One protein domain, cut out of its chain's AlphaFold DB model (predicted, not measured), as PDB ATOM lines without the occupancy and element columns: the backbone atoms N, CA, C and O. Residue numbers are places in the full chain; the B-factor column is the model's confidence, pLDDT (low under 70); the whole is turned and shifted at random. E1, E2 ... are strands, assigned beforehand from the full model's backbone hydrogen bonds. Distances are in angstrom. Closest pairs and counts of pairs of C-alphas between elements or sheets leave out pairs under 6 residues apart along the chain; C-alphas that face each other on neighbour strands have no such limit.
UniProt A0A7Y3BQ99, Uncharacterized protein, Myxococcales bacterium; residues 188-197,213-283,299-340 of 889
ATOM      1  N   LEU A 188     262.360 174.540 243.690       55.28
ATOM      2  CA  LEU A 188     261.780 173.709 242.641       55.28
ATOM      3  C   LEU A 188     260.259 173.914 242.618       55.28
ATOM      4  O   LEU A 188     259.471 173.058 243.036       55.28
ATOM      5  N   PHE A 189     259.834 175.057 242.088       59.84
ATOM      6  CA  PHE A 189     258.424 175.443 242.100       59.84
ATOM      7  C   PHE A 189     257.552 174.594 241.147       59.84
ATOM      8  O   PHE A 189     256.442 174.216 241.522       59.84
ATOM      9  N   ILE A 190     258.055 174.166 239.974       62.19
ATOM     10  CA  ILE A 190     257.305 173.307 239.028       62.19
ATOM     11  C   ILE A 190     258.049 172.003 238.717       62.19
ATOM     12  O   ILE A 190     259.143 172.012 238.160       62.19
ATOM     13  N   LEU A 191     257.372 170.881 238.979       68.81
ATOM     14  CA  LEU A 191     257.628 169.573 238.372       68.81
ATOM     15  C   LEU A 191     256.274 169.055 237.872       68.81
ATOM     16  O   LEU A 191     255.443 168.649 238.681       68.81
ATOM     17  N   ASN A 192     256.019 169.151 236.566       70.44
ATOM     18  CA  ASN A 192     254.723 168.824 235.967       70.44
ATOM     19  C   ASN A 192     254.899 167.848 234.801       70.44
ATOM     20  O   ASN A 192     255.684 168.114 233.895       70.44
ATOM     21  N   CYS A 193     254.150 166.748 234.816       72.69
ATOM     22  CA  CYS A 193     254.118 165.752 233.754       72.69
ATOM     23  C   CYS A 193     252.766 165.840 233.046       72.69
ATOM     24  O   CYS A 193     251.728 165.603 233.660       72.69
ATOM     25  N   LEU A 194     252.783 166.207 231.766       66.06
ATOM     26  CA  LEU A 194     251.580 166.284 230.947       66.06
ATOM     27  C   LEU A 194     251.409 164.967 230.196       66.06
ATOM     28  O   LEU A 194     252.221 164.636 229.328       66.06
ATOM     29  N   ASP A 195     250.335 164.242 230.507       56.06
ATOM     30  CA  ASP A 195     249.893 163.123 229.681       56.06
ATOM     31  C   ASP A 195     249.529 163.657 228.296       56.06
ATOM     32  O   ASP A 195     248.506 164.318 228.098       56.06
ATOM     33  N   SER A 196     250.391 163.376 227.321       51.09
ATOM     34  CA  SER A 196     250.095 163.634 225.923       51.09
ATOM     35  C   SER A 196     248.993 162.673 225.491       51.09
ATOM     36  O   SER A 196     249.263 161.522 225.133       51.09
ATOM     37  N   THR A 197     247.744 163.140 225.506       41.34
ATOM     38  CA  THR A 197     246.683 162.463 224.764       41.34
ATOM     39  C   THR A 197     247.138 162.341 223.305       41.34
ATOM     40  O   THR A 197     247.686 163.305 222.756       41.34
ATOM     41  N   GLY A 213     255.508 158.535 225.249       68.62
ATOM     42  CA  GLY A 213     256.089 158.916 226.535       68.62
ATOM     43  C   GLY A 213     255.414 160.168 227.087       68.62
ATOM     44  O   GLY A 213     255.147 161.109 226.340       68.62
ATOM     45  N   THR A 214     255.171 160.195 228.394       76.81
ATOM     46  CA  THR A 214     254.650 161.375 229.094       76.81
ATOM     47  C   THR A 214     255.766 162.419 229.185       76.81
ATOM     48  O   THR A 214     256.872 162.122 229.646       76.81
ATOM     49  N   GLY A 215     255.498 163.642 228.721       77.25
ATOM     50  CA  GLY A 215     256.465 164.739 228.756       77.25
ATOM     51  C   GLY A 215     256.453 165.435 230.115       77.25
ATOM     52  O   GLY A 215     255.421 165.967 230.524       77.25
ATOM     53  N   CYS A 216     257.595 165.463 230.802       74.75
ATOM     54  CA  CYS A 216     257.750 166.112 232.099       74.75
ATOM     55  C   CYS A 216     258.629 167.366 231.995       74.75
ATOM     56  O   CYS A 216     259.698 167.354 231.384       74.75
ATOM     57  N   GLN A 217     258.177 168.455 232.616       77.19
ATOM     58  CA  GLN A 217     258.871 169.737 232.694       77.19
ATOM     59  C   GLN A 217     259.286 170.043 234.135       77.19
ATOM     60  O   GLN A 217     258.489 169.895 235.066       77.19
ATOM     61  N   VAL A 218     260.510 170.547 234.289       66.06
ATOM     62  CA  VAL A 218     261.078 171.036 235.549       66.06
ATOM     63  C   VAL A 218     261.430 172.515 235.410       66.06
ATOM     64  O   VAL A 218     262.021 172.910 234.402       66.06
ATOM     65  N   ARG A 219     261.080 173.333 236.410       70.38
ATOM     66  CA  ARG A 219     261.501 174.740 236.502       70.38
ATOM     67  C   ARG A 219     261.945 175.100 237.916       70.38
ATOM     68  O   ARG A 219     261.317 174.687 238.891       70.38
ATOM     69  N   PHE A 220     262.971 175.939 237.979       63.34
ATOM     70  CA  PHE A 220     263.581 176.471 239.197       63.34
ATOM     71  C   PHE A 220     263.527 177.991 239.161       63.34
ATOM     72  O   PHE A 220     263.506 178.580 238.075       63.34
ATOM     73  N   ARG A 221     263.503 178.625 240.331       55.78
ATOM     74  CA  ARG A 221     263.612 180.078 240.448       55.78
ATOM     75  C   ARG A 221     264.573 180.423 241.579       55.78
ATOM     76  O   ARG A 221     264.300 180.088 242.727       55.78
ATOM     77  N   ASP A 222     265.661 181.101 241.231       55.59
ATOM     78  CA  ASP A 222     266.370 181.987 242.154       55.59
ATOM     79  C   ASP A 222     265.617 183.331 242.163       55.59
ATOM     80  O   ASP A 222     265.163 183.808 241.115       55.59
ATOM     81  N   GLY A 223     265.361 183.870 243.353       47.59
ATOM     82  CA  GLY A 223     264.424 184.968 243.562       47.59
ATOM     83  C   GLY A 223     265.003 186.367 243.357       47.59
ATOM     84  O   GLY A 223     264.269 187.241 242.897       47.59
ATOM     85  N   ASP A 224     266.269 186.595 243.709       51.28
ATOM     86  CA  ASP A 224     266.734 187.936 244.107       51.28
ATOM     87  C   ASP A 224     267.919 188.584 243.345       51.28
ATOM     88  O   ASP A 224     268.007 189.811 243.344       51.28
ATOM     89  N   SER A 225     268.827 187.921 242.624       51.16
ATOM     90  CA  SER A 225     269.125 186.490 242.499       51.16
ATOM     91  C   SER A 225     270.615 186.285 242.765       51.16
ATOM     92  O   SER A 225     271.456 186.826 242.036       51.16
ATOM     93  N   THR A 226     270.945 185.592 243.853       51.00
ATOM     94  CA  THR A 226     272.289 185.573 244.451       51.00
ATOM     95  C   THR A 226     272.666 184.209 245.039       51.00
ATOM     96  O   THR A 226     273.346 184.148 246.071       51.00
ATOM     97  N   CYS A 227     272.246 183.112 244.387       48.50
ATOM     98  CA  CYS A 227     272.591 181.732 244.756       48.50
ATOM     99  C   CYS A 227     274.004 181.585 245.356       48.50
ATOM    100  O   CYS A 227     275.003 182.047 244.802       48.50
ATOM    101  N   GLY A 228     274.073 180.959 246.535       47.56
ATOM    102  CA  GLY A 228     275.312 180.727 247.282       47.56
ATOM    103  C   GLY A 228     275.765 181.865 248.211       47.56
ATOM    104  O   GLY A 228     276.481 181.597 249.171       47.56
ATOM    105  N   ALA A 229     275.333 183.122 248.046       44.94
ATOM    106  CA  ALA A 229     275.829 184.215 248.903       44.94
ATOM    107  C   ALA A 229     275.394 184.087 250.382       44.94
ATOM    108  O   ALA A 229     276.164 184.428 251.290       44.94
ATOM    109  N   GLY A 230     274.167 183.608 250.618       47.16
ATOM    110  CA  GLY A 230     273.587 183.413 251.952       47.16
ATOM    111  C   GLY A 230     273.686 181.987 252.504       47.16
ATOM    112  O   GLY A 230     273.740 181.833 253.724       47.16
ATOM    113  N   CYS A 231     273.719 180.973 251.632       46.44
ATOM    114  CA  CYS A 231     273.571 179.570 252.032       46.44
ATOM    115  C   CYS A 231     274.933 178.843 252.245       46.44
ATOM    116  O   CYS A 231     275.038 177.990 253.117       46.44
ATOM    117  N   ASP A 232     276.010 179.269 251.571       48.41
ATOM    118  CA  ASP A 232     277.373 178.698 251.669       48.41
ATOM    119  C   ASP A 232     278.028 178.951 253.062       48.41
ATOM    120  O   ASP A 232     277.910 180.062 253.603       48.41
ATOM    121  N   PRO A 233     278.770 177.997 253.676       48.44
ATOM    122  CA  PRO A 233     279.417 178.160 254.987       48.44
ATOM    123  C   PRO A 233     280.468 179.291 255.047       48.44
ATOM    124  O   PRO A 233     281.685 179.086 254.940       48.44
ATOM    125  N   GLN A 234     279.997 180.510 255.320       52.81
ATOM    126  CA  GLN A 234     280.823 181.716 255.338       52.81
ATOM    127  C   GLN A 234     281.964 181.642 256.366       52.81
ATOM    128  O   GLN A 234     281.772 181.458 257.573       52.81
ATOM    129  N   THR A 235     283.196 181.897 255.913       62.16
ATOM    130  CA  THR A 235     284.353 181.959 256.819       62.16
ATOM    131  C   THR A 235     284.427 183.336 257.483       62.16
ATOM    132  O   THR A 235     285.059 184.265 256.979       62.16
ATOM    133  N   CYS A 236     283.780 183.466 258.642       60.66
ATOM    134  CA  CYS A 236     283.781 184.685 259.451       60.66
ATOM    135  C   CYS A 236     285.056 184.836 260.295       60.66
ATOM    136  O   CYS A 236     285.329 184.048 261.204       60.66
ATOM    137  N   VAL A 237     285.822 185.902 260.044       69.88
ATOM    138  CA  VAL A 237     287.006 186.271 260.833       69.88
ATOM    139  C   VAL A 237     286.675 187.482 261.718       69.88
ATOM    140  O   VAL A 237     286.250 188.516 261.198       69.88
ATOM    141  N   PRO A 238     286.883 187.419 263.050       62.12
ATOM    142  CA  PRO A 238     286.678 188.570 263.926       62.12
ATOM    143  C   PRO A 238     287.646 189.707 263.593       62.12
ATOM    144  O   PRO A 238     288.863 189.547 263.729       62.12
ATOM    145  N   ASN A 239     287.112 190.867 263.207       59.84
ATOM    146  CA  ASN A 239     287.908 192.043 262.881       59.84
ATOM    147  C   ASN A 239     287.748 193.088 263.996       59.84
ATOM    148  O   ASN A 239     286.651 193.563 264.290       59.84
ATOM    149  N   GLY A 240     288.846 193.369 264.701       54.19
ATOM    150  CA  GLY A 240     288.814 193.989 266.029       54.19
ATOM    151  C   GLY A 240     287.988 195.278 266.102       54.19
ATOM    152  O   GLY A 240     288.334 196.269 265.467       54.19
ATOM    153  N   ASN A 241     286.957 195.263 266.953       45.06
ATOM    154  CA  ASN A 241     286.018 196.354 267.245       45.06
ATOM    155  C   ASN A 241     285.046 196.765 266.117       45.06
ATOM    156  O   ASN A 241     284.327 197.738 266.318       45.06
ATOM    157  N   VAL A 242     284.973 196.052 264.983       46.47
ATOM    158  CA  VAL A 242     284.052 196.389 263.867       46.47
ATOM    159  C   VAL A 242     283.239 195.170 263.387       46.47
ATOM    160  O   VAL A 242     282.873 195.066 262.223       46.47
ATOM    161  N   GLY A 243     282.972 194.219 264.286       60.00
ATOM    162  CA  GLY A 243     282.162 193.030 263.999       60.00
ATOM    163  C   GLY A 243     282.918 191.856 263.358       60.00
ATOM    164  O   GLY A 243     284.146 191.736 263.439       60.00
ATOM    165  N   LEU A 244     282.152 190.932 262.775       56.06
ATOM    166  CA  LEU A 244     282.665 189.792 262.015       56.06
ATOM    167  C   LEU A 244     282.799 190.199 260.545       56.06
ATOM    168  O   LEU A 244     281.844 190.686 259.953       56.06
ATOM    169  N   THR A 245     283.966 189.974 259.939       65.81
ATOM    170  CA  THR A 245     284.106 190.051 258.480       65.81
ATOM    171  C   THR A 245     283.966 188.638 257.932       65.81
ATOM    172  O   THR A 245     284.870 187.815 258.097       65.81
ATOM    173  N   CYS A 246     282.820 188.347 257.328       65.00
ATOM    174  CA  CYS A 246     282.540 187.073 256.681       65.00
ATOM    175  C   CYS A 246     282.886 187.153 255.193       65.00
ATOM    176  O   CYS A 246     282.725 188.196 254.563       65.00
ATOM    177  N   THR A 247     283.447 186.070 254.657       65.94
ATOM    178  CA  THR A 247     283.768 185.943 253.230       65.94
ATOM    179  C   THR A 247     282.988 184.737 252.708       65.94
ATOM    180  O   THR A 247     283.194 183.656 253.278       65.94
ATOM    181  N   PRO A 248     282.106 184.897 251.701       54.81
ATOM    182  CA  PRO A 248     281.458 183.774 251.025       54.81
ATOM    183  C   PRO A 248     282.496 182.811 250.439       54.81
ATOM    184  O   PRO A 248     283.640 183.211 250.169       54.81
ATOM    185  N   GLY A 249     282.124 181.546 250.276       64.19
ATOM    186  CA  GLY A 249     282.941 180.587 249.553       64.19
ATOM    187  C   GLY A 249     282.826 180.782 248.034       64.19
ATOM    188  O   GLY A 249     282.231 181.746 247.543       64.19
ATOM    189  N   PRO A 250     283.518 179.933 247.259       60.88
ATOM    190  CA  PRO A 250     283.337 179.867 245.821       60.88
ATOM    191  C   PRO A 250     282.105 179.011 245.494       60.88
ATOM    192  O   PRO A 250     282.183 177.789 245.611       60.88
ATOM    193  N   ASP A 251     281.034 179.663 245.037       61.25
ATOM    194  CA  ASP A 251     279.805 179.028 244.538       61.25
ATOM    195  C   ASP A 251     280.111 177.820 243.614       61.25
ATOM    196  O   ASP A 251     280.817 177.983 242.606       61.25
ATOM    197  N   PRO A 252     279.645 176.598 243.951       64.00
ATOM    198  CA  PRO A 252     279.794 175.424 243.095       64.00
ATOM    199  C   PRO A 252     278.821 175.399 241.903       64.00
ATOM    200  O   PRO A 252     279.075 174.660 240.944       64.00
ATOM    201  N   GLY A 253     277.759 176.210 241.941       77.12
ATOM    202  CA  GLY A 253     276.709 176.320 240.937       77.12
ATOM    203  C   GLY A 253     275.571 175.311 241.126       77.12
ATOM    204  O   GLY A 253     275.786 174.121 241.363       77.12
ATOM    205  N   VAL A 254     274.333 175.777 240.934       78.25
ATOM    206  CA  VAL A 254     273.124 174.961 241.116       78.25
ATOM    207  C   VAL A 254     273.006 173.861 240.058       78.25
ATOM    208  O   VAL A 254     273.130 174.082 238.846       78.25
ATOM    209  N   SER A 255     272.698 172.652 240.526       86.00
ATOM    210  CA  SER A 255     272.367 171.498 239.699       86.00
ATOM    211  C   SER A 255     271.139 170.763 240.230       86.00
ATOM    212  O   SER A 255     270.941 170.647 241.435       86.00
ATOM    213  N   THR A 256     270.314 170.221 239.334       87.38
ATOM    214  CA  THR A 256     269.222 169.318 239.715       87.38
ATOM    215  C   THR A 256     269.352 167.987 239.017       87.38
ATOM    216  O   THR A 256     269.438 167.934 237.793       87.38
ATOM    217  N   THR A 257     269.310 166.905 239.793       91.56
ATOM    218  CA  THR A 257     269.294 165.536 239.275       91.56
ATOM    219  C   THR A 257     267.917 164.909 239.468       91.56
ATOM    220  O   THR A 257     267.441 164.771 240.593       91.56
ATOM    221  N   VAL A 258     267.286 164.506 238.368       91.38
ATOM    222  CA  VAL A 258     266.024 163.760 238.339       91.38
ATOM    223  C   VAL A 258     266.312 162.282 238.112       91.38
ATOM    224  O   VAL A 258     267.070 161.928 237.213       91.38
ATOM    225  N   SER A 259     265.688 161.408 238.895       93.62
ATOM    226  CA  SER A 259     265.734 159.951 238.718       93.62
ATOM    227  C   SER A 259     264.354 159.350 238.967       93.62
ATOM    228  O   SER A 259     263.665 159.777 239.891       93.62
ATOM    229  N   CYS A 260     263.936 158.369 238.166       91.75
ATOM    230  CA  CYS A 260     262.642 157.705 238.332       91.75
ATOM    231  C   CYS A 260     262.811 156.202 238.580       91.75
ATOM    232  O   CYS A 260     263.652 155.553 237.959       91.75
ATOM    233  N   THR A 261     261.988 155.630 239.460       89.75
ATOM    234  CA  THR A 261     261.846 154.172 239.603       89.75
ATOM    235  C   THR A 261     260.648 153.664 238.807       89.75
ATOM    236  O   THR A 261     259.631 154.345 238.716       89.75
ATOM    237  N   ASP A 262     260.771 152.458 238.245       84.38
ATOM    238  CA  ASP A 262     259.743 151.751 237.456       84.38
ATOM    239  C   ASP A 262     259.283 152.435 236.144       84.38
ATOM    240  O   ASP A 262     258.353 151.969 235.479       84.38
ATOM    241  N   ALA A 263     260.021 153.451 235.689       86.31
ATOM    242  CA  ALA A 263     259.938 154.024 234.346       86.31
ATOM    243  C   ALA A 263     261.317 154.105 233.672       86.31
ATOM    244  O   ALA A 263     262.359 153.994 234.319       86.31
ATOM    245  N   TRP A 264     261.313 154.301 232.356       90.06
ATOM    246  CA  TRP A 264     262.464 154.753 231.587       90.06
ATOM    247  C   TRP A 264     262.446 156.275 231.512       90.06
ATOM    248  O   TRP A 264     261.446 156.866 231.102       90.06
ATOM    249  N   LEU A 265     263.558 156.875 231.920       90.69
ATOM    250  CA  LEU A 265     263.872 158.277 231.702       90.69
ATOM    251  C   LEU A 265     264.519 158.409 230.321       90.69
ATOM    252  O   LEU A 265     265.289 157.532 229.946       90.69
ATOM    253  N   ASP A 266     264.241 159.477 229.591       91.38
ATOM    254  CA  ASP A 266     264.959 159.827 228.360       91.38
ATOM    255  C   ASP A 266     265.186 161.345 228.387       91.38
ATOM    256  O   ASP A 266     264.225 162.127 228.399       91.38
ATOM    257  N   CYS A 267     266.450 161.744 228.549       88.00
ATOM    258  CA  CYS A 267     266.839 163.118 228.862       88.00
ATOM    259  C   CYS A 267     267.168 163.956 227.623       88.00
ATOM    260  O   CYS A 267     267.087 165.184 227.690       88.00
ATOM    261  N   ASP A 268     267.563 163.325 226.515       84.94
ATOM    262  CA  ASP A 268     267.921 163.999 225.261       84.94
ATOM    263  C   ASP A 268     266.950 163.703 224.101       84.94
ATOM    264  O   ASP A 268     267.004 164.370 223.061       84.94
ATOM    265  N   GLY A 269     266.000 162.789 224.306       80.56
ATOM    266  CA  GLY A 269     264.994 162.382 223.333       80.56
ATOM    267  C   GLY A 269     265.513 161.377 222.301       80.56
ATOM    268  O   GLY A 269     264.918 161.277 221.223       80.56
ATOM    269  N   ASP A 270     266.626 160.676 222.562       82.19
ATOM    270  CA  ASP A 270     267.205 159.701 221.626       82.19
ATOM    271  C   ASP A 270     266.510 158.323 221.634       82.19
ATOM    272  O   ASP A 270     266.740 157.499 220.738       82.19
ATOM    273  N   GLY A 271     265.602 158.089 222.587       80.19
ATOM    274  CA  GLY A 271     264.860 156.844 222.760       80.19
ATOM    275  C   GLY A 271     265.608 155.764 223.548       80.19
ATOM    276  O   GLY A 271     265.158 154.609 223.557       80.19
ATOM    277  N   THR A 272     266.739 156.082 224.184       86.00
ATOM    278  CA  THR A 272     267.478 155.172 225.067       86.00
ATOM    279  C   THR A 272     267.276 155.518 226.552       86.00
ATOM    280  O   THR A 272     267.260 156.687 226.914       86.00
ATOM    281  N   PRO A 273     267.092 154.524 227.450       85.25
ATOM    282  CA  PRO A 273     266.824 154.828 228.857       85.25
ATOM    283  C   PRO A 273     268.040 155.364 229.624       85.25
ATOM    284  O   PRO A 273     269.011 154.632 229.858       85.25
ATOM    285  N   ASP A 274     267.921 156.591 230.116       90.31
ATOM    286  CA  ASP A 274     268.841 157.216 231.057       90.31
ATOM    287  C   ASP A 274     268.593 156.765 232.509       90.31
ATOM    288  O   ASP A 274     267.451 156.544 232.925       90.31
ATOM    289  N   PRO A 275     269.646 156.655 233.343       85.81
ATOM    290  CA  PRO A 275     269.493 156.397 234.773       85.81
ATOM    291  C   PRO A 275     269.071 157.648 235.566       85.81
ATOM    292  O   PRO A 275     268.529 157.514 236.665       85.81
ATOM    293  N   SER A 276     269.363 158.846 235.048       92.88
ATOM    294  CA  SER A 276     269.062 160.138 235.675       92.88
ATOM    295  C   SER A 276     269.335 161.307 234.722       92.88
ATOM    296  O   SER A 276     270.386 161.308 234.079       92.88
ATOM    297  N   CYS A 277     268.486 162.339 234.716       91.25
ATOM    298  CA  CYS A 277     268.751 163.605 234.024       91.25
ATOM    299  C   CYS A 277     269.376 164.602 234.996       91.25
ATOM    300  O   CYS A 277     268.787 164.864 236.043       91.25
ATOM    301  N   THR A 278     270.515 165.201 234.649       91.25
ATOM    302  CA  THR A 278     271.114 166.283 235.444       91.25
ATOM    303  C   THR A 278     271.107 167.585 234.653       91.25
ATOM    304  O   THR A 278     271.702 167.670 233.581       91.25
ATOM    305  N   PHE A 279     270.457 168.605 235.206       86.31
ATOM    306  CA  PHE A 279     270.388 169.954 234.655       86.31
ATOM    307  C   PHE A 279     271.299 170.866 235.489       86.31
ATOM    308  O   PHE A 279     271.171 170.892 236.710       86.31
ATOM    309  N   THR A 280     272.227 171.586 234.856       80.06
ATOM    310  CA  THR A 280     273.200 172.472 235.530       80.06
ATOM    311  C   THR A 280     273.125 173.881 234.957       80.06
ATOM    312  O   THR A 280     273.214 174.021 233.733       80.06
ATOM    313  N   GLY A 281     273.059 174.906 235.804       68.12
ATOM    314  CA  GLY A 281     273.198 176.296 235.367       68.12
ATOM    315  C   GLY A 281     272.466 177.301 236.249       68.12
ATOM    316  O   GLY A 281     271.282 177.136 236.526       68.12
ATOM    317  N   ASP A 282     273.183 178.362 236.611       52.09
ATOM    318  CA  ASP A 282     272.636 179.613 237.138       52.09
ATOM    319  C   ASP A 282     272.169 180.519 235.973       52.09
ATOM    320  O   ASP A 282     272.712 180.454 234.862       52.09
ATOM    321  N   THR A 283     271.123 181.321 236.183       45.34
ATOM    322  CA  THR A 283     270.340 181.962 235.113       45.34
ATOM    323  C   THR A 283     270.433 183.486 235.075       45.34
ATOM    324  O   THR A 283     269.459 184.185 235.348       45.34
ATOM    325  N   GLY A 299     266.119 177.969 230.695       44.34
ATOM    326  CA  GLY A 299     265.697 177.619 232.064       44.34
ATOM    327  C   GLY A 299     264.634 176.513 232.166       44.34
ATOM    328  O   GLY A 299     264.249 176.139 233.271       44.34
ATOM    329  N   ASN A 300     264.179 175.948 231.042       45.81
ATOM    330  CA  ASN A 300     263.307 174.771 231.023       45.81
ATOM    331  C   ASN A 300     264.120 173.479 230.850       45.81
ATOM    332  O   ASN A 300     264.605 173.195 229.755       45.81
ATOM    333  N   GLY A 301     264.199 172.663 231.903       56.66
ATOM    334  CA  GLY A 301     264.572 171.255 231.780       56.66
ATOM    335  C   GLY A 301     263.349 170.432 231.374       56.66
ATOM    336  O   GLY A 301     262.314 170.498 232.039       56.66
ATOM    337  N   GLY A 302     263.448 169.673 230.284       68.69
ATOM    338  CA  GLY A 302     262.434 168.707 229.856       68.69
ATOM    339  C   GLY A 302     263.022 167.301 229.813       68.69
ATOM    340  O   GLY A 302     264.199 167.148 229.500       68.69
ATOM    341  N   PHE A 303     262.219 166.293 230.137       81.06
ATOM    342  CA  PHE A 303     262.574 164.879 229.995       81.06
ATOM    343  C   PHE A 303     261.318 164.048 229.721       81.06
ATOM    344  O   PHE A 303     260.207 164.452 230.081       81.06
ATOM    345  N   PHE A 304     261.479 162.880 229.103       81.50
ATOM    346  CA  PHE A 304     260.377 161.940 228.911       81.50
ATOM    347  C   PHE A 304     260.377 160.860 229.984       81.50
ATOM    348  O   PHE A 304     261.425 160.364 230.403       81.50
ATOM    349  N   VAL A 305     259.172 160.467 230.393       83.38
ATOM    350  CA  VAL A 305     258.922 159.307 231.246       83.38
ATOM    351  C   VAL A 305     258.121 158.298 230.438       83.38
ATOM    352  O   VAL A 305     256.965 158.533 230.091       83.38
ATOM    353  N   THR A 306     258.735 157.155 230.140       84.38
ATOM    354  CA  THR A 306     258.062 156.027 229.485       84.38
ATOM    355  C   THR A 306     257.909 154.885 230.481       84.38
ATOM    356  O   THR A 306     258.892 154.304 230.942       84.38
ATOM    357  N   CYS A 307     256.673 154.537 230.825       82.12
ATOM    358  CA  CYS A 307     256.386 153.415 231.717       82.12
ATOM    359  C   CYS A 307     256.903 152.089 231.141       82.12
ATOM    360  O   CYS A 307     256.677 151.785 229.968       82.12
ATOM    361  N   ILE A 308     257.556 151.257 231.962       78.44
ATOM    362  CA  ILE A 308     258.075 149.963 231.496       78.44
ATOM    363  C   ILE A 308     256.888 149.014 231.248       78.44
ATOM    364  O   ILE A 308     256.185 148.665 232.200       78.44
ATOM    365  N   PRO A 309     256.645 148.533 230.013       69.94
ATOM    366  CA  PRO A 309     255.525 147.637 229.757       69.94
ATOM    367  C   PRO A 309     255.758 146.266 230.425       69.94
ATOM    368  O   PRO A 309     256.906 145.813 230.519       69.94
ATOM    369  N   PRO A 310     254.702 145.525 230.817       66.56
ATOM    370  CA  PRO A 310     254.859 144.235 231.499       66.56
ATOM    371  C   PRO A 310     255.670 143.184 230.729       66.56
ATOM    372  O   PRO A 310     256.325 142.332 231.327       66.56
ATOM    373  N   ALA A 311     255.698 143.271 229.395       61.03
ATOM    374  CA  ALA A 311     256.522 142.418 228.537       61.03
ATOM    375  C   ALA A 311     258.044 142.624 228.718       61.03
ATOM    376  O   ALA A 311     258.821 141.734 228.373       61.03
ATOM    377  N   LEU A 312     258.466 143.770 229.265       62.97
ATOM    378  CA  LEU A 312     259.863 144.126 229.544       62.97
ATOM    379  C   LEU A 312     260.202 144.102 231.047       62.97
ATOM    380  O   LEU A 312     261.311 144.465 231.430       62.97
ATOM    381  N   GLY A 313     259.283 143.615 231.889       68.50
ATOM    382  CA  GLY A 313     259.495 143.421 233.328       68.50
ATOM    383  C   GLY A 313     258.809 144.437 234.241       68.50
ATOM    384  O   GLY A 313     258.945 144.310 235.455       68.50
ATOM    385  N   GLY A 314     258.061 145.401 233.693       71.88
ATOM    386  CA  GLY A 314     257.239 146.311 234.494       71.88
ATOM    387  C   GLY A 314     256.030 145.624 235.140       71.88
ATOM    388  O   GLY A 314     255.621 144.528 234.748       71.88
ATOM    389  N   SER A 315     255.429 146.278 236.135       71.00
ATOM    390  CA  SER A 315     254.174 145.816 236.742       71.00
ATOM    391  C   SER A 315     252.981 146.516 236.089       71.00
ATOM    392  O   SER A 315     253.014 147.718 235.851       71.00
ATOM    393  N   SER A 316     251.908 145.776 235.800       66.81
ATOM    394  CA  SER A 316     250.670 146.380 235.286       66.81
ATOM    395  C   SER A 316     250.044 147.263 236.368       66.81
ATOM    396  O   SER A 316     249.766 146.760 237.456       66.81
ATOM    397  N   GLY A 317     249.824 148.547 236.074       72.88
ATOM    398  CA  GLY A 317     249.390 149.531 237.072       72.88
ATOM    399  C   GLY A 317     250.495 149.957 238.047       72.88
ATOM    400  O   GLY A 317     250.201 150.259 239.200       72.88
ATOM    401  N   ALA A 318     251.765 149.925 237.623       75.00
ATOM    402  CA  ALA A 318     252.853 150.533 238.384       75.00
ATOM    403  C   ALA A 318     252.657 152.053 238.516       75.00
ATOM    404  O   ALA A 318     252.154 152.711 237.606       75.00
ATOM    405  N   VAL A 319     253.109 152.608 239.636       81.38
ATOM    406  CA  VAL A 319     253.259 154.051 239.819       81.38
ATOM    407  C   VAL A 319     254.746 154.343 239.692       81.38
ATOM    408  O   VAL A 319     255.535 153.851 240.499       81.38
ATOM    409  N   ALA A 320     255.140 155.084 238.661       83.69
ATOM    410  CA  ALA A 320     256.522 155.508 238.510       83.69
ATOM    411  C   ALA A 320     256.783 156.680 239.460       83.69
ATOM    412  O   ALA A 320     256.064 157.677 239.430       83.69
ATOM    413  N   VAL A 321     257.797 156.563 240.317       87.19
ATOM    414  CA  VAL A 321     258.132 157.606 241.298       87.19
ATOM    415  C   VAL A 321     259.369 158.341 240.816       87.19
ATOM    416  O   VAL A 321     260.460 157.772 240.785       87.19
ATOM    417  N   CYS A 322     259.196 159.602 240.438       90.19
ATOM    418  CA  CYS A 322     260.258 160.481 239.971       90.19
ATOM    419  C   CYS A 322     260.706 161.412 241.098       90.19
ATOM    420  O   CYS A 322     259.911 162.188 241.624       90.19
ATOM    421  N   THR A 323     261.982 161.330 241.466       91.44
ATOM    422  CA  THR A 323     262.629 162.152 242.495       91.44
ATOM    423  C   THR A 323     263.566 163.151 241.830       91.44
ATOM    424  O   THR A 323     264.515 162.742 241.160       91.44
ATOM    425  N   ALA A 324     263.319 164.441 242.036       88.75
ATOM    426  CA  ALA A 324     264.227 165.527 241.693       88.75
ATOM    427  C   ALA A 324     264.972 165.986 242.954       88.75
ATOM    428  O   ALA A 324     264.344 166.231 243.985       88.75
ATOM    429  N   VAL A 325     266.298 166.093 242.870       89.38
ATOM    430  CA  VAL A 325     267.173 166.604 243.936       89.38
ATOM    431  C   VAL A 325     267.917 167.820 243.402       89.38
ATOM    432  O   VAL A 325     268.758 167.667 242.516       89.38
ATOM    433  N   THR A 326     267.585 168.998 243.924       85.31
ATOM    434  CA  THR A 326     268.267 170.271 243.649       85.31
ATOM    435  C   THR A 326     269.359 170.458 244.694       85.31
ATOM    436  O   THR A 326     269.073 170.339 245.882       85.31
ATOM    437  N   THR A 327     270.582 170.737 244.259       84.44
ATOM    438  CA  THR A 327     271.752 170.972 245.111       84.44
ATOM    439  C   THR A 327     272.573 172.120 244.530       84.44
ATOM    440  O   THR A 327     272.766 172.196 243.314       84.44
ATOM    441  N   ASP A 328     273.061 173.012 245.383       79.88
ATOM    442  CA  ASP A 328     274.056 174.039 245.053       79.88
ATOM    443  C   ASP A 328     275.498 173.507 245.123       79.88
ATOM    444  O   ASP A 328     276.444 174.226 244.817       79.88
ATOM    445  N   GLY A 329     275.674 172.221 245.442       76.00
ATOM    446  CA  GLY A 329     276.957 171.525 245.416       76.00
ATOM    447  C   GLY A 329     277.560 171.241 246.789       76.00
ATOM    448  O   GLY A 329     278.609 170.585 246.844       76.00
ATOM    449  N   ASP A 330     276.901 171.649 247.878       73.88
ATOM    450  CA  ASP A 330     277.103 171.034 249.190       73.88
ATOM    451  C   ASP A 330     275.900 170.168 249.632       73.88
ATOM    452  O   ASP A 330     275.300 169.501 248.796       73.88
ATOM    453  N   THR A 331     275.660 170.004 250.932       67.44
ATOM    454  CA  THR A 331     274.636 169.100 251.485       67.44
ATOM    455  C   THR A 331     273.673 169.772 252.462       67.44
ATOM    456  O   THR A 331     272.814 169.077 253.008       67.44
ATOM    457  N   ASP A 332     273.824 171.066 252.758       66.25
ATOM    458  CA  ASP A 332     272.902 171.765 253.663       66.25
ATOM    459  C   ASP A 332     271.717 172.425 252.937       66.25
ATOM    460  O   ASP A 332     270.654 172.581 253.545       66.25
ATOM    461  N   CYS A 333     271.827 172.629 251.619       68.06
ATOM    462  CA  CYS A 333     270.763 173.170 250.766       68.06
ATOM    463  C   CYS A 333     270.103 172.169 249.796       68.06
ATOM    464  O   CYS A 333     269.319 172.568 248.933       68.06
ATOM    465  N   ASP A 334     270.328 170.861 249.972       79.25
ATOM    466  CA  ASP A 334     269.686 169.800 249.177       79.25
ATOM    467  C   ASP A 334     268.142 169.821 249.313       79.25
ATOM    468  O   ASP A 334     267.574 169.387 250.322       79.25
ATOM    469  N   LYS A 335     267.426 170.257 248.267       79.19
ATOM    470  CA  LYS A 335     265.951 170.203 248.187       79.19
ATOM    471  C   LYS A 335     265.498 168.989 247.376       79.19
ATOM    472  O   LYS A 335     265.885 168.817 246.221       79.19
ATOM    473  N   VAL A 336     264.624 168.161 247.955       83.06
ATOM    474  CA  VAL A 336     264.112 166.925 247.333       83.06
ATOM    475  C   VAL A 336     262.610 167.029 247.069       83.06
ATOM    476  O   VAL A 336     261.838 167.268 247.995       83.06
ATOM    477  N   LYS A 337     262.178 166.781 245.826       83.12
ATOM    478  CA  LYS A 337     260.759 166.734 245.430       83.12
ATOM    479  C   LYS A 337     260.450 165.426 244.708       83.12
ATOM    480  O   LYS A 337     261.174 165.028 243.798       83.12
ATOM    481  N   THR A 338     259.363 164.765 245.094       83.31
ATOM    482  CA  THR A 338     258.885 163.517 244.479       83.31
ATOM    483  C   THR A 338     257.537 163.714 243.801       83.31
ATOM    484  O   THR A 338     256.638 164.308 244.392       83.31
ATOM    485  N   VAL A 339     257.380 163.163 242.597       82.50
ATOM    486  CA  VAL A 339     256.111 163.078 241.861       82.50
ATOM    487  C   VAL A 339     255.823 161.622 241.502       82.50
ATOM    488  O   VAL A 339     256.713 160.880 241.087       82.50
ATOM    489  N   GLU A 340     254.562 161.230 241.665       85.81
ATOM    490  CA  GLU A 340     254.027 159.925 241.284       85.81
ATOM    491  C   GLU A 340     253.320 160.026 239.923       85.81
ATOM    492  O   GLU A 340     252.384 160.806 239.760       85.81
TER     493      GLU A 340
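AT A GLANCE: This is residues 188 to 197, 213 to 283 and 299 to 340 of the 889 residues of an uncharacterized protein of Myxococcales bacterium (UniProt A0A7Y3BQ99). Two four-stranded sheets lie face to face as a sandwich, their strands nearly aligned at 11 degrees, and from one end a thin arm, the hairpin E3 and E4, reaches away and makes much of the length. One sheet has the order E1, E2, E8, E6 and the other E7, E5, E9, E10; both are antiparallel. The printed part has 123 residues, with ten strands, E1 to E10 in order along the chain, and no named helix; the class is all strand, though under half of the residues, 60, are in named elements. The whole is loose, with a radius of gyration of the C-alphas of 19.2 A, and spans 72 by 23 by 21 A, a rod.

HOW THE PARTS SIT: Start with E1, residues 188 to 194, an edge strand antiparallel to E2, residues 214 to 221; look for N 192 and O 217, 3.0 A apart. E2 is antiparallel to E8, residues 301 to 307, with N 216 and O 303 at 2.9 A. E8 is antiparallel to the other edge strand, E6, residues 263 to 266, with N 264 and O 306 at 2.8 A. This sheet is strongly twisted. In the other sheet, E7, residues 277 to 280, is antiparallel to E5, residues 255 to 261, with N 256 and O 279 at 2.8 A. E5 is antiparallel to E9, residues 319 to 327, with N 259 and O 323 at 2.9 A. E9 and E10, residues 335 to 340, form a hairpin, with N 324 and O 337 at 2.8 A. Between the sheets, the closest C-alphas of E1 and E10 are those of Leu 191 and Val 339, 7.5 A. The hairpin of E3, residues 235 to 238, and E4, residues 244 to 247, has N 237 and O 245 at 2.9 A; both its strands are apart from E5.

IN THESE COORDINATES: Find C-alpha 188 at (261.780, 173.709, 242.641), where E1 begins its 17.2 A. E2 measures 23.6 A, E5 20.3 A and E8 19.6 A. E9, the longest strand by residues, runs 25.6 A from C-alpha 319 at (253.259, 154.051, 239.819). E10 ends at C-alpha 340, (254.027, 159.925, 241.284), after 17.2 A. E3, E4, E6 and E7 have 4 residues each.

THE WHOLE: Look to the C-alphas of Asn 241 and Ala 311 for the two farthest apart, 72.6 A. Residues 198 to 212 are not printed, with 10.2 A between C-alphas 197 and 213; residues 284 to 298 are not printed either, with 7.1 A between C-alphas 283 and 299. The links E2 to E3 and E8 to E9 are long. The mean pLDDT of the printed part is 71.0, and 59 residues are under 70, among them residues 220 to 252.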